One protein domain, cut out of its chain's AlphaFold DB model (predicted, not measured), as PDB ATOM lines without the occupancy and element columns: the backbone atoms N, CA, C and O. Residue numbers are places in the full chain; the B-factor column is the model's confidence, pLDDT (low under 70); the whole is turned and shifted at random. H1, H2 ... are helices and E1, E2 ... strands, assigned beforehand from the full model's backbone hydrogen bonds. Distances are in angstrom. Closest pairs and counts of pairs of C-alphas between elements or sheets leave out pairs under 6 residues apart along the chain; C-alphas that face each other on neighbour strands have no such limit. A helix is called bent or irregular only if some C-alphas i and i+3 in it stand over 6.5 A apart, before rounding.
ATOM      1  N   GLU A 237     169.965  21.141 107.141       85.81
ATOM      2  CA  GLU A 237     168.515  21.189 106.908       85.81
ATOM      3  C   GLU A 237     168.127  22.297 105.915       85.81
ATOM      4  O   GLU A 237     167.419  22.034 104.946       85.81
ATOM      5  N   GLU A 238     168.648  23.515 106.085       88.25
ATOM      6  CA  GLU A 238     168.393  24.643 105.175       88.25
ATOM      7  C   GLU A 238     168.955  24.401 103.773       88.25
ATOM      8  O   GLU A 238     168.294  24.698 102.778       88.25
ATOM      9  N   LYS A 239     170.147  23.798 103.675       86.50
ATOM     10  CA  LYS A 239     170.712  23.347 102.394       86.50
ATOM     11  C   LYS A 239     169.810  22.307 101.728       86.50
ATOM     12  O   LYS A 239     169.590  22.385 100.521       86.50
ATOM     13  N   GLY A 240     169.264  21.369 102.504       88.38
ATOM     14  CA  GLY A 240     168.308  20.372 102.021       88.38
ATOM     15  C   GLY A 240     167.022  21.003 101.482       88.38
ATOM     16  O   GLY A 240     166.582  20.669 100.383       88.38
ATOM     17  N   LEU A 241     166.454  21.969 102.203       91.38
ATOM     18  CA  LEU A 241     165.241  22.681 101.793       91.38
ATOM     19  C   LEU A 241     165.448  23.534 100.537       91.38
ATOM     20  O   LEU A 241     164.615  23.511  99.632       91.38
ATOM     21  N   LEU A 242     166.574  24.242 100.442       92.62
ATOM     22  CA  LEU A 242     166.924  25.006  99.242       92.62
ATOM     23  C   LEU A 242     167.151  24.090  98.035       92.62
ATOM     24  O   LEU A 242     166.720  24.421  96.933       92.62
ATOM     25  N   ALA A 243     167.741  22.908  98.236       92.12
ATOM     26  CA  ALA A 243     167.865  21.904  97.182       92.12
ATOM     27  C   ALA A 243     166.497  21.370  96.717       92.12
ATOM     28  O   ALA A 243     166.309  21.160  95.520       92.12
ATOM     29  N   LYS A 244     165.527  21.192  97.629       92.88
ATOM     30  CA  LYS A 244     164.144  20.811  97.279       92.88
ATOM     31  C   LYS A 244     163.388  21.905  96.519       92.88
ATOM     32  O   LYS A 244     162.610  21.587  95.623       92.88
ATOM     33  N   LEU A 245     163.606  23.176  96.866       92.12
ATOM     34  CA  LEU A 245     163.080  24.303  96.091       92.12
ATOM     35  C   LEU A 245     163.693  24.312  94.689       92.12
ATOM     36  O   LEU A 245     162.967  24.329  93.704       92.12
ATOM     37  N   ALA A 246     165.020  24.230  94.589       92.69
ATOM     38  CA  ALA A 246     165.725  24.254  93.308       92.69
ATOM     39  C   ALA A 246     165.383  23.063  92.394       92.69
ATOM     40  O   ALA A 246     165.436  23.194  91.174       92.69
ATOM     41  N   SER A 247     165.029  21.906  92.961       93.25
ATOM     42  CA  SER A 247     164.590  20.738  92.190       93.25
ATOM     43  C   SER A 247     163.126  20.804  91.742       93.25
ATOM     44  O   SER A 247     162.695  19.933  90.986       93.25
ATOM     45  N   GLY A 248     162.362  21.802  92.202       92.12
ATOM     46  CA  GLY A 248     160.939  21.961  91.903       92.12
ATOM     47  C   GLY A 248     160.030  20.974  92.643       92.12
ATOM     48  O   GLY A 248     158.839  20.905  92.351       92.12
ATOM     49  N   ILE A 249     160.550  20.206  93.611       93.38
ATOM     50  CA  ILE A 249     159.745  19.245  94.392       93.38
ATOM     51  C   ILE A 249     158.649  19.959  95.194       93.38
ATOM     52  O   ILE A 249     157.594  19.382  95.444       93.38
ATOM     53  N   LEU A 250     158.900  21.207  95.592       93.12
ATOM     54  CA  LEU A 250     157.972  22.019  96.382       93.12
ATOM     55  C   LEU A 250     157.094  22.950  95.528       93.12
ATOM     56  O   LEU A 250     156.361  23.760  96.095       93.12
ATOM     57  N   ASP A 251     157.166  22.866  94.197       94.56
ATOM     58  CA  ASP A 251     156.373  23.714  93.307       94.56
ATOM     59  C   ASP A 251     154.873  23.402  93.425       94.56
ATOM     60  O   ASP A 251     154.446  22.248  93.499       94.56
ATOM     61  N   GLY A 252     154.047  24.449  93.403       93.38
ATOM     62  CA  GLY A 252     152.597  24.341  93.546       93.38
ATOM     63  C   GLY A 252     151.997  25.383  94.487       93.38
ATOM     64  O   GLY A 252     152.663  26.316  94.933       93.38
ATOM     65  N   MET A 253     150.700  25.242  94.769       93.75
ATOM     66  CA  MET A 253     149.988  26.127  95.699       93.75
ATOM     67  C   MET A 253     150.407  25.832  97.144       93.75
ATOM     68  O   MET A 253     150.458  24.677  97.561       93.75
ATOM     69  N   VAL A 254     150.675  26.885  97.917       92.81
ATOM     70  CA  VAL A 254     151.072  26.791  99.328       92.81
ATOM     71  C   VAL A 254     149.879  27.145 100.212       92.81
ATOM     72  O   VAL A 254     149.607  28.319 100.491       92.81
ATOM     73  N   GLY A 255     149.181  26.105 100.668       90.94
ATOM     74  CA  GLY A 255     147.921  26.215 101.402       90.94
ATOM     75  C   GLY A 255     146.752  26.710 100.545       90.94
ATOM     76  O   GLY A 255     146.861  26.866  99.329       90.94
ATOM     77  N   ASP A 256     145.624  26.970 101.204       90.06
ATOM     78  CA  ASP A 256     144.412  27.445 100.535       90.06
ATOM     79  C   ASP A 256     144.458  28.957 100.266       90.06
ATOM     80  O   ASP A 256     144.903  29.754 101.106       90.06
ATOM     81  N   GLU A 257     143.932  29.365  99.108       91.25
ATOM     82  CA  GLU A 257     143.664  30.771  98.815       91.25
ATOM     83  C   GLU A 257     142.636  31.326  99.810       91.25
ATOM     84  O   GLU A 257     141.589  30.730 100.072       91.25
ATOM     85  N   LYS A 258     142.935  32.497 100.376       87.25
ATOM     86  CA  LYS A 258     142.033  33.199 101.285       87.25
ATOM     87  C   LYS A 258     141.271  34.278 100.542       87.25
ATOM     88  O   LYS A 258     141.877  35.203 100.002       87.25
ATOM     89  N   THR A 259     139.949  34.214 100.633       87.31
ATOM     90  CA  THR A 259     139.055  35.270 100.158       87.31
ATOM     91  C   THR A 259     138.658  36.171 101.316       87.31
ATOM     92  O   THR A 259     138.127  35.709 102.328       87.31
ATOM     93  N   TYR A 260     138.892  37.468 101.160       83.44
ATOM     94  CA  TYR A 260     138.418  38.496 102.075       83.44
ATOM     95  C   TYR A 260     137.280  39.252 101.400       83.44
ATOM     96  O   TYR A 260     137.518  40.018 100.468       83.44
ATOM     97  N   SER A 261     136.053  39.015 101.863       76.00
ATOM     98  CA  SER A 261     134.858  39.676 101.347       76.00
ATOM     99  C   SER A 261     134.591  40.992 102.081       76.00
ATOM    100  O   SER A 261     134.652  41.080 103.310       76.00
ATOM    101  N   GLY A 262     134.322  42.039 101.305       70.69
ATOM    102  CA  GLY A 262     134.073  43.401 101.777       70.69
ATOM    103  C   GLY A 262     133.205  44.170 100.782       70.69
ATOM    104  O   GLY A 262     132.180  43.662 100.343       70.69
ATOM    105  N   TYR A 263     133.603  45.395 100.422       70.88
ATOM    106  CA  TYR A 263     132.979  46.126  99.306       70.88
ATOM    107  C   TYR A 263     133.364  45.530  97.937       70.88
ATOM    108  O   TYR A 263     132.541  45.494  97.030       70.88
ATOM    109  N   GLU A 264     134.590  45.013  97.826       78.12
ATOM    110  CA  GLU A 264     135.103  44.216  96.705       78.12
ATOM    111  C   GLU A 264     135.847  43.006  97.282       78.12
ATOM    112  O   GLU A 264     136.476  43.116  98.342       78.12
ATOM    113  N   ASP A 265     135.777  41.863  96.599       84.38
ATOM    114  CA  ASP A 265     136.502  40.661  97.017       84.38
ATOM    115  C   ASP A 265     138.008  40.808  96.762       84.38
ATOM    116  O   ASP A 265     138.451  41.317  95.727       84.38
ATOM    117  N   VAL A 266     138.811  40.332  97.712       85.19
ATOM    118  CA  VAL A 266     140.268  40.254  97.579       85.19
ATOM    119  C   VAL A 266     140.719  38.821  97.810       85.19
ATOM    120  O   VAL A 266     140.458  38.242  98.868       85.19
ATOM    121  N   TYR A 267     141.447  38.284  96.839       86.88
ATOM    122  CA  TYR A 267     142.022  36.948  96.850       86.88
ATOM    123  C   TYR A 267     143.495  37.035  97.254       86.88
ATOM    124  O   TYR A 267     144.277  37.764  96.642       86.88
ATOM    125  N   CYS A 268     143.879  36.325  98.310       87.69
ATOM    126  CA  CYS A 268     145.249  36.276  98.811       87.69
ATOM    127  C   CYS A 268     145.734  34.828  98.814       87.69
ATOM    128  O   CYS A 268     145.196  34.003  99.555       87.69
ATOM    129  N   GLY A 269     146.790  34.527  98.066       91.19
ATOM    130  CA  GLY A 269     147.339  33.175  97.978       91.19
ATOM    131  C   GLY A 269     148.860  33.162  97.938       91.19
ATOM    132  O   GLY A 269     149.514  34.208  97.952       91.19
ATOM    133  N   LYS A 270     149.424  31.956  97.961       95.06
ATOM    134  CA  LYS A 270     150.864  31.713  97.864       95.06
ATOM    135  C   LYS A 270     151.102  30.526  96.958       95.06
ATOM    136  O   LYS A 270     150.330  29.570  96.987       95.06
ATOM    137  N   TYR A 271     152.177  30.574  96.198       95.56
ATOM    138  CA  TYR A 271     152.625  29.445  95.401       95.56
ATOM    139  C   TYR A 271     154.144  29.445  95.309       95.56
ATOM    140  O   TYR A 271     154.787  30.457  95.579       95.56
ATOM    141  N   ILE A 272     154.706  28.309  94.933       96.31
ATOM    142  CA  ILE A 272     156.110  28.167  94.565       96.31
ATOM    143  C   ILE A 272     156.133  27.789  93.088       96.31
ATOM    144  O   ILE A 272     155.362  26.927  92.657       96.31
ATOM    145  N   LYS A 273     156.961  28.477  92.307       94.00
ATOM    146  CA  LYS A 273     157.132  28.207  90.885       94.00
ATOM    147  C   LYS A 273     158.603  28.315  90.522       94.00
ATOM    148  O   LYS A 273     159.223  29.327  90.831       94.00
ATOM    149  N   ASP A 274     159.132  27.298  89.850       92.75
ATOM    150  CA  ASP A 274     160.531  27.224  89.433       92.75
ATOM    151  C   ASP A 274     161.491  27.421  90.633       92.75
ATOM    152  O   ASP A 274     162.537  28.067  90.532       92.75
ATOM    153  N   GLY A 275     161.104  26.905  91.810       90.56
ATOM    154  CA  GLY A 275     161.857  27.067  93.055       90.56
ATOM    155  C   GLY A 275     161.853  28.477  93.655       90.56
ATOM    156  O   GLY A 275     162.652  28.759  94.558       90.56
ATOM    157  N   GLU A 276     160.984  29.369  93.175       95.62
ATOM    158  CA  GLU A 276     160.766  30.714  93.706       95.62
ATOM    159  C   GLU A 276     159.378  30.821  94.367       95.62
ATOM    160  O   GLU A 276     158.347  30.705  93.694       95.62
ATOM    161  N   PRO A 277     159.314  31.028  95.694       96.81
ATOM    162  CA  PRO A 277     158.069  31.325  96.381       96.81
ATOM    163  C   PRO A 277     157.540  32.721  96.039       96.81
ATOM    164  O   PRO A 277     158.292  33.694  95.970       96.81
ATOM    165  N   VAL A 278     156.220  32.828  95.908       95.06
ATOM    166  CA  VAL A 278     155.501  34.075  95.643       95.06
ATOM    167  C   VAL A 278     154.266  34.162  96.534       95.06
ATOM    168  O   VAL A 278     153.500  33.207  96.677       95.06
ATOM    169  N   SER A 279     154.042  35.337  97.116       92.25
ATOM    170  CA  SER A 279     152.800  35.695  97.804       92.25
ATOM    171  C   SER A 279     152.055  36.730  96.972       92.25
ATOM    172  O   SER A 279     152.636  37.747  96.602       92.25
ATOM    173  N   TYR A 280     150.777  36.501  96.670       91.06
ATOM    174  CA  TYR A 280     149.992  37.418  95.845       91.06
ATOM    175  C   TYR A 280     148.746  37.927  96.557       91.06
ATOM    176  O   TYR A 280     148.163  37.276  97.428       91.06
ATOM    177  N   ARG A 281     148.321  39.113  96.127       88.62
ATOM    178  CA  ARG A 281     147.043  39.729  96.465       88.62
ATOM    179  C   ARG A 281     146.394  40.229  95.183       88.62
ATOM    180  O   ARG A 281     146.977  41.055  94.483       88.62
ATOM    181  N   GLU A 282     145.204  39.734  94.886       89.19
ATOM    182  CA  GLU A 282     144.463  40.008  93.657       89.19
ATOM    183  C   GLU A 282     143.076  40.566  93.989       89.19
ATOM    184  O   GLU A 282     142.340  40.007  94.798       89.19
ATOM    185  N   GLY A 283     142.737  41.717  93.406       86.62
ATOM    186  CA  GLY A 283     141.408  42.313  93.541       86.62
ATOM    187  C   GLY A 283     140.355  41.613  92.680       86.62
ATOM    188  O   GLY A 283     140.672  40.877  91.745       86.62
ATOM    189  N   GLN A 284     139.084  41.887  92.956       85.44
ATOM    190  CA  GLN A 284     137.971  41.376  92.166       85.44
ATOM    191  C   GLN A 284     138.045  41.857  90.710       85.44
ATOM    192  O   GLN A 284     138.240  43.039  90.428       85.44
ATOM    193  N   SER A 285     137.858  40.939  89.757       82.00
ATOM    194  CA  SER A 285     137.724  41.321  88.349       82.00
ATOM    195  C   SER A 285     136.383  42.011  88.112       82.00
ATOM    196  O   SER A 285     135.346  41.466  88.498       82.00
ATOM    197  N   SER A 286     136.384  43.144  87.418       79.88
ATOM    198  CA  SER A 286     135.163  43.852  87.037       79.88
ATOM    199  C   SER A 286     134.747  43.500  85.609       79.88
ATOM    200  O   SER A 286     135.536  43.010  84.795       79.88
ATOM    201  N   ARG A 287     133.465  43.699  85.297       81.75
ATOM    202  CA  ARG A 287     132.951  43.620  83.928       81.75
ATOM    203  C   ARG A 287     132.299  44.946  83.583       81.75
ATOM    204  O   ARG A 287     131.497  45.439  84.372       81.75
ATOM    205  N   PHE A 288     132.616  45.500  82.420       80.12
ATOM    206  CA  PHE A 288     131.959  46.702  81.912       80.12
ATOM    207  C   PHE A 288     131.551  46.505  80.449       80.12
ATOM    208  O   PHE A 288     132.185  45.760  79.703       80.12
ATOM    209  N   PHE A 289     130.448  47.131  80.048       72.62
ATOM    210  CA  PHE A 289     129.906  47.006  78.697       72.62
ATOM    211  C   PHE A 289     130.525  48.077  77.793       72.62
ATOM    212  O   PHE A 289     130.321  49.269  78.023       72.62
ATOM    213  N   ASN A 290     131.267  47.668  76.761       73.12
ATOM    214  CA  ASN A 290     131.996  48.578  75.864       73.12
ATOM    215  C   ASN A 290     131.129  49.134  74.706       73.12
ATOM    216  O   ASN A 290     131.645  49.763  73.783       73.12
ATOM    217  N   GLY A 291     129.815  48.879  74.724       73.12
ATOM    218  CA  GLY A 291     128.879  49.250  73.656       73.12
ATOM    219  C   GLY A 291     128.649  48.166  72.593       73.12
ATOM    220  O   GLY A 291     127.770  48.337  71.750       73.12
ATOM    221  N   LYS A 292     129.392  47.051  72.634       78.88
ATOM    222  CA  LYS A 292     129.193  45.866  71.777       78.88
ATOM    223  C   LYS A 292     129.117  44.571  72.586       78.88
ATOM    224  O   LYS A 292     128.238  43.755  72.329       78.88
ATOM    225  N   GLU A 293     129.989  44.402  73.577       75.12
ATOM    226  CA  GLU A 293     130.049  43.231  74.454       75.12
ATOM    227  C   GLU A 293     130.503  43.589  75.880       75.12
ATOM    228  O   GLU A 293     130.916  44.715  76.167       75.12
ATOM    229  N   ASN A 294     130.379  42.629  76.801       78.69
ATOM    230  CA  ASN A 294     130.909  42.765  78.155       78.69
ATOM    231  C   ASN A 294     132.397  42.406  78.156       78.69
ATOM    232  O   ASN A 294     132.744  41.238  77.976       78.69
ATOM    233  N   GLU A 295     133.257  43.380  78.435       80.50
ATOM    234  CA  GLU A 295     134.685  43.148  78.640       80.50
ATOM    235  C   GLU A 295     134.969  42.855  80.115       80.50
ATOM    236  O   GLU A 295     134.422  43.497  81.016       80.50
ATOM    237  N   ARG A 296     135.830  41.863  80.370       81.62
ATOM    238  CA  ARG A 296     136.317  41.534  81.714       81.62
ATOM    239  C   ARG A 296     137.654  42.229  81.941       81.62
ATOM    240  O   ARG A 296     138.616  41.937  81.240       81.62
ATOM    241  N   VAL A 297     137.725  43.065  82.971       80.94
ATOM    242  CA  VAL A 297     138.978  43.656  83.441       80.94
ATOM    243  C   VAL A 297     139.466  42.830  84.629       80.94
ATOM    244  O   VAL A 297     138.734  42.709  85.616       80.94
ATOM    245  N   PRO A 298     140.656  42.208  84.553       78.00
ATOM    246  CA  PRO A 298     141.224  41.508  85.697       78.00
ATOM    247  C   PRO A 298     141.461  42.498  86.838       78.00
ATOM    248  O   PRO A 298     141.804  43.660  86.607       78.00
ATOM    249  N   GLY A 299     141.247  42.052  88.074       81.62
ATOM    250  CA  GLY A 299     141.519  42.897  89.225       81.62
ATOM    251  C   GLY A 299     143.016  43.159  89.361       81.62
ATOM    252  O   GLY A 299     143.857  42.439  88.820       81.62
ATOM    253  N   LYS A 300     143.367  44.224  90.078       86.88
ATOM    254  CA  LYS A 300     144.772  44.565  90.302       86.88
ATOM    255  C   LYS A 300     145.442  43.450  91.108       86.88
ATOM    256  O   LYS A 300     144.994  43.148  92.214       86.88
ATOM    257  N   ARG A 301     146.529  42.896  90.571       89.38
ATOM    258  CA  ARG A 301     147.356  41.880  91.225       89.38
ATOM    259  C   ARG A 301     148.685  42.478  91.675       89.38
ATOM    260  O   ARG A 301     149.323  43.215  90.927       89.38
ATOM    261  N   THR A 302     149.077  42.183  92.907       90.19
ATOM    262  CA  THR A 302     150.380  42.530  93.483       90.19
ATOM    263  C   THR A 302     151.046  41.267  93.998       90.19
ATOM    264  O   THR A 302     150.398  40.506  94.716       90.19
ATOM    265  N   GLU A 303     152.316  41.077  93.657       92.00
ATOM    266  CA  GLU A 303     153.105  39.898  94.012       92.00
ATOM    267  C   GLU A 303     154.337  40.310  94.822       92.00
ATOM    268  O   GLU A 303     154.990  41.313  94.529       92.00
ATOM    269  N   GLU A 304     154.633  39.539  95.859       91.81
ATOM    270  CA  GLU A 304     155.863  39.591  96.631       91.81
ATOM    271  C   GLU A 304     156.675  38.335  96.312       91.81
ATOM    272  O   GLU A 304     156.237  37.217  96.597       91.81
ATOM    273  N   HIS A 305     157.847  38.546  95.724       93.62
ATOM    274  CA  HIS A 305     158.772  37.505  95.289       93.62
ATOM    275  C   HIS A 305     159.829  37.233  96.354       93.62
ATOM    276  O   HIS A 305     160.358  38.186  96.931       93.62
ATOM    277  N   TYR A 306     160.148  35.961  96.589       92.19
ATOM    278  CA  TYR A 306     161.189  35.505  97.511       92.19
ATOM    279  C   TYR A 306     162.358  34.937  96.688       92.19
ATOM    280  O   TYR A 306     162.503  33.731  96.497       92.19
ATOM    281  N   ASP A 307     163.158  35.855  96.154       89.00
ATOM    282  CA  ASP A 307     164.126  35.669  95.066       89.00
ATOM    283  C   ASP A 307     165.530  35.226  95.514       89.00
ATOM    284  O   ASP A 307     166.260  34.593  94.752       89.00
ATOM    285  N   THR A 308     165.902  35.509  96.759       89.56
ATOM    286  CA  THR A 308     167.186  35.114  97.366       89.56
ATOM    287  C   THR A 308     167.021  33.914  98.290       89.56
ATOM    288  O   THR A 308     165.935  33.683  98.823       89.56
ATOM    289  N   ASP A 309     168.089  33.145  98.514       88.94
ATOM    290  CA  ASP A 309     168.045  31.972  99.395       88.94
ATOM    291  C   ASP A 309     167.577  32.329 100.814       88.94
ATOM    292  O   ASP A 309     166.812  31.586 101.423       88.94
ATOM    293  N   GLU A 310     167.974  33.494 101.323       86.50
ATOM    294  CA  GLU A 310     167.578  33.984 102.643       86.50
ATOM    295  C   GLU A 310     166.068  34.251 102.690       86.50
ATOM    296  O   GLU A 310     165.381  33.845 103.629       86.50
ATOM    297  N   ARG A 311     165.517  34.863 101.634       88.81
ATOM    298  CA  ARG A 311     164.074  35.116 101.520       88.81
ATOM    299  C   ARG A 311     163.292  33.824 101.294       88.81
ATOM    300  O   ARG A 311     162.212  33.656 101.856       88.81
ATOM    301  N   LYS A 312     163.837  32.865 100.545       93.31
ATOM    302  CA  LYS A 312     163.252  31.522 100.401       93.31
ATOM    303  C   LYS A 312     163.144  30.818 101.753       93.31
ATOM    304  O   LYS A 312     162.094  30.258 102.068       93.31
ATOM    305  N   LEU A 313     164.187  30.892 102.578       91.81
ATOM    306  CA  LEU A 313     164.155  30.352 103.936       91.81
ATOM    307  C   LEU A 313     163.164  31.110 104.828       91.81
ATOM    308  O   LEU A 313     162.375  30.463 105.510       91.81
ATOM    309  N   GLU A 314     163.098  32.444 104.767       90.88
ATOM    310  CA  GLU A 314     162.094  33.248 105.489       90.88
ATOM    311  C   GLU A 314     160.654  32.820 105.136       90.88
ATOM    312  O   GLU A 314     159.797  32.672 106.017       90.88
ATOM    313  N   PHE A 315     160.390  32.560 103.851       93.88
ATOM    314  CA  PHE A 315     159.115  32.019 103.391       93.88
ATOM    315  C   PHE A 315     158.821  30.656 104.032       93.88
ATOM    316  O   PHE A 315     157.724  30.449 104.558       93.88
ATOM    317  N   LEU A 316     159.794  29.740 104.048       93.69
ATOM    318  CA  LEU A 316     159.654  28.414 104.661       93.69
ATOM    319  C   LEU A 316     159.495  28.484 106.187       93.69
ATOM    320  O   LEU A 316     158.698  27.734 106.746       93.69
ATOM    321  N   GLN A 317     160.154  29.419 106.871       92.56
ATOM    322  CA  GLN A 317     159.961  29.639 108.308       92.56
ATOM    323  C   GLN A 317     158.506  30.028 108.606       92.56
ATOM    324  O   GLN A 317     157.860  29.441 109.479       92.56
ATOM    325  N   ARG A 318     157.952  30.982 107.845       90.19
ATOM    326  CA  ARG A 318     156.600  31.529 108.070       90.19
ATOM    327  C   ARG A 318     155.474  30.631 107.567       90.19
ATOM    328  O   ARG A 318     154.417  30.551 108.203       90.19
ATOM    329  N   TYR A 319     155.672  29.993 106.419       92.81
ATOM    330  CA  TYR A 319     154.618  29.313 105.665       92.81
ATOM    331  C   TYR A 319     154.915  27.845 105.366       92.81
ATOM    332  O   TYR A 319     154.036  27.174 104.840       92.81
ATOM    333  N   GLY A 320     156.078  27.307 105.749       91.94
ATOM    334  CA  GLY A 320     156.426  25.901 105.510       91.94
ATOM    335  C   GLY A 320     155.425  24.914 106.115       91.94
ATOM    336  O   GLY A 320     155.183  23.856 105.553       91.94
ATOM    337  N   TRP A 321     154.725  25.297 107.188       92.12
ATOM    338  CA  TRP A 321     153.632  24.500 107.759       92.12
ATOM    339  C   TRP A 321     152.396  24.333 106.850       92.12
ATOM    340  O   TRP A 321     151.541  23.509 107.169       92.12
ATOM    341  N   LEU A 322     152.271  25.122 105.774       91.75
ATOM    342  CA  LEU A 322     151.222  25.020 104.747       91.75
ATOM    343  C   LEU A 322     151.647  24.176 103.535       91.75
ATOM    344  O   LEU A 322     150.808  23.883 102.688       91.75
ATOM    345  N   ILE A 323     152.932  23.833 103.426       93.12
ATOM    346  CA  ILE A 323     153.481  23.036 102.325       93.12
ATOM    347  C   ILE A 323     153.297  21.565 102.667       93.12
ATOM    348  O   ILE A 323     153.522  21.174 103.812       93.12
ATOM    349  N   ASP A 324     152.919  20.739 101.693       91.12
ATOM    350  CA  ASP A 324     152.796  19.297 101.897       91.12
ATOM    351  C   ASP A 324     154.146  18.564 101.792       91.12
ATOM    352  O   ASP A 324     154.342  17.688 100.960       91.12
ATOM    353  N   ASP A 325     155.096  18.956 102.643       93.81
ATOM    354  CA  ASP A 325     156.417  18.334 102.777       93.81
ATOM    355  C   ASP A 325     156.803  18.256 104.261       93.81
ATOM    356  O   ASP A 325     156.607  19.212 105.016       93.81
ATOM    357  N   GLU A 326     157.317  17.107 104.703       92.94
ATOM    358  CA  GLU A 326     157.633  16.882 106.122       92.94
ATOM    359  C   GLU A 326     158.765  17.789 106.618       92.94
ATOM    360  O   GLU A 326     158.641  18.377 107.697       92.94
ATOM    361  N   ASP A 327     159.813  17.982 105.811       92.06
ATOM    362  CA  ASP A 327     160.961  18.814 106.185       92.06
ATOM    363  C   ASP A 327     160.557  20.294 106.254       92.06
ATOM    364  O   ASP A 327     160.911  20.995 107.204       92.06
ATOM    365  N   ALA A 328     159.739  20.770 105.307       92.06
ATOM    366  CA  ALA A 328     159.213  22.137 105.333       92.06
ATOM    367  C   ALA A 328     158.309  22.399 106.557       92.06
ATOM    368  O   ALA A 328     158.402  23.459 107.192       92.06
ATOM    369  N   LYS A 329     157.455  21.430 106.929       93.81
ATOM    370  CA  LYS A 329     156.603  21.511 108.130       93.81
ATOM    371  C   LYS A 329     157.444  21.527 109.410       93.81
ATOM    372  O   LYS A 329     157.171  22.341 110.298       93.81
ATOM    373  N   ALA A 330     158.456  20.660 109.503       92.94
ATOM    374  CA  ALA A 330     159.351  20.559 110.655       92.94
ATOM    375  C   ALA A 330     160.187  21.832 110.847       92.94
ATOM    376  O   ALA A 330     160.247  22.365 111.958       92.94
ATOM    377  N   TYR A 331     160.754  22.363 109.762       92.06
ATOM    378  CA  TYR A 331     161.522  23.605 109.781       92.06
ATOM    379  C   TYR A 331     160.659  24.783 110.243       92.06
ATOM    380  O   TYR A 331     161.010  25.466 111.203       92.06
ATOM    381  N   SER A 332     159.463  24.961 109.669       92.38
ATOM    382  CA  SER A 332     158.533  26.027 110.074       92.38
ATOM    383  C   SER A 332     158.106  25.935 111.547       92.38
ATOM    384  O   SER A 332     157.924  26.958 112.210       92.38
ATOM    385  N   ALA A 333     157.962  24.725 112.101       90.25
ATOM    386  CA  ALA A 333     157.552  24.532 113.492       90.25
ATOM    387  C   ALA A 333     158.552  25.106 114.513       90.25
ATOM    388  O   ALA A 333     158.124  25.547 115.581       90.25
ATOM    389  N   LYS A 334     159.851  25.164 114.181       89.19
ATOM    390  CA  LYS A 334     160.908  25.714 115.054       89.19
ATOM    391  C   LYS A 334     160.763  27.218 115.295       89.19
ATOM    392  O   LYS A 334     161.152  27.707 116.350       89.19
ATOM    393  N   PHE A 335     160.161  27.932 114.344       84.88
ATOM    394  CA  PHE A 335     160.036  29.392 114.353       84.88
ATOM    395  C   PHE A 335     158.632  29.876 114.735       84.88
ATOM    396  O   PHE A 335     158.370  31.081 114.763       84.88
TER     397      PHE A 335
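AT A GLANCE: This is residues 237 to 335 of the 339 residues of the protein "HTH merR-type domain-containing protein" of bioreactor metagenome (UniProt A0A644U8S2). A twisted four-stranded sheet has three crossed helices clustered at one end, and at its other end a thin hairpin, E4 and E5, extends the chain into a long rod. The 99 printed residues hold, in order, H1 E1 E2 E3 E4 E5 E6 H2 H3, a mixed class of helices and strands. The larger sheet has the order E1 - E2 - E3 - E6, all antiparallel. The whole is loose, with a radius of gyration of the C-alphas of 16.9 A and spans of 59 by 25 by 20 A.

IN THESE COORDINATES: H1, residues 237 to 246, begins at C-alpha 237 (168.515, 21.189, 106.908). E1 is 258 to 260, E2 266 to 273, 21.8 A long, and E3 276 to 283, 22.6 A. E4 is 286 to 289, E5 294 to 297 and E6 301 to 305. H2, 309 to 322, is 19.0 A long and irregular: C-alphas 318 and 321 are 7.6 A apart. H3, 326 to 334, ends at C-alpha 334 (160.908, 25.714, 115.054).

HOW THE PARTS SIT: E1 E2 E3 form a meander, each strand the antiparallel neighbour of the one before; N 258 and O 268 are 2.8 A apart, N 267 and O 282 2.8 A. E6 pairs with E3, N 304 and O 279 at 2.8 A. E3 runs on into E4 at 49 degrees; in the hairpin E4 and E5, N 297 and O 286 are 2.8 A apart. H2 is on the sheet at a height of 9.6 A, and H1 only grazes it with residues 245 to 246. H2 touches H3 with residues 316 to 322 alone, about perpendicular at 83 degrees; the closest C-alphas, of Trp 321 and Lys 329, are 4.2 A apart. Every O i to N i+4 pair is within hydrogen-bond range in H1, against 8 of 10 in H2 and 4 of 5 in H3.

THE WHOLE: The two farthest C-alphas, of Glu 237 and Gly 291, are 58.9 A apart. The printed part has no cut, the link H1 to E1 is long, and no printed residue is under 70 in pLDDT.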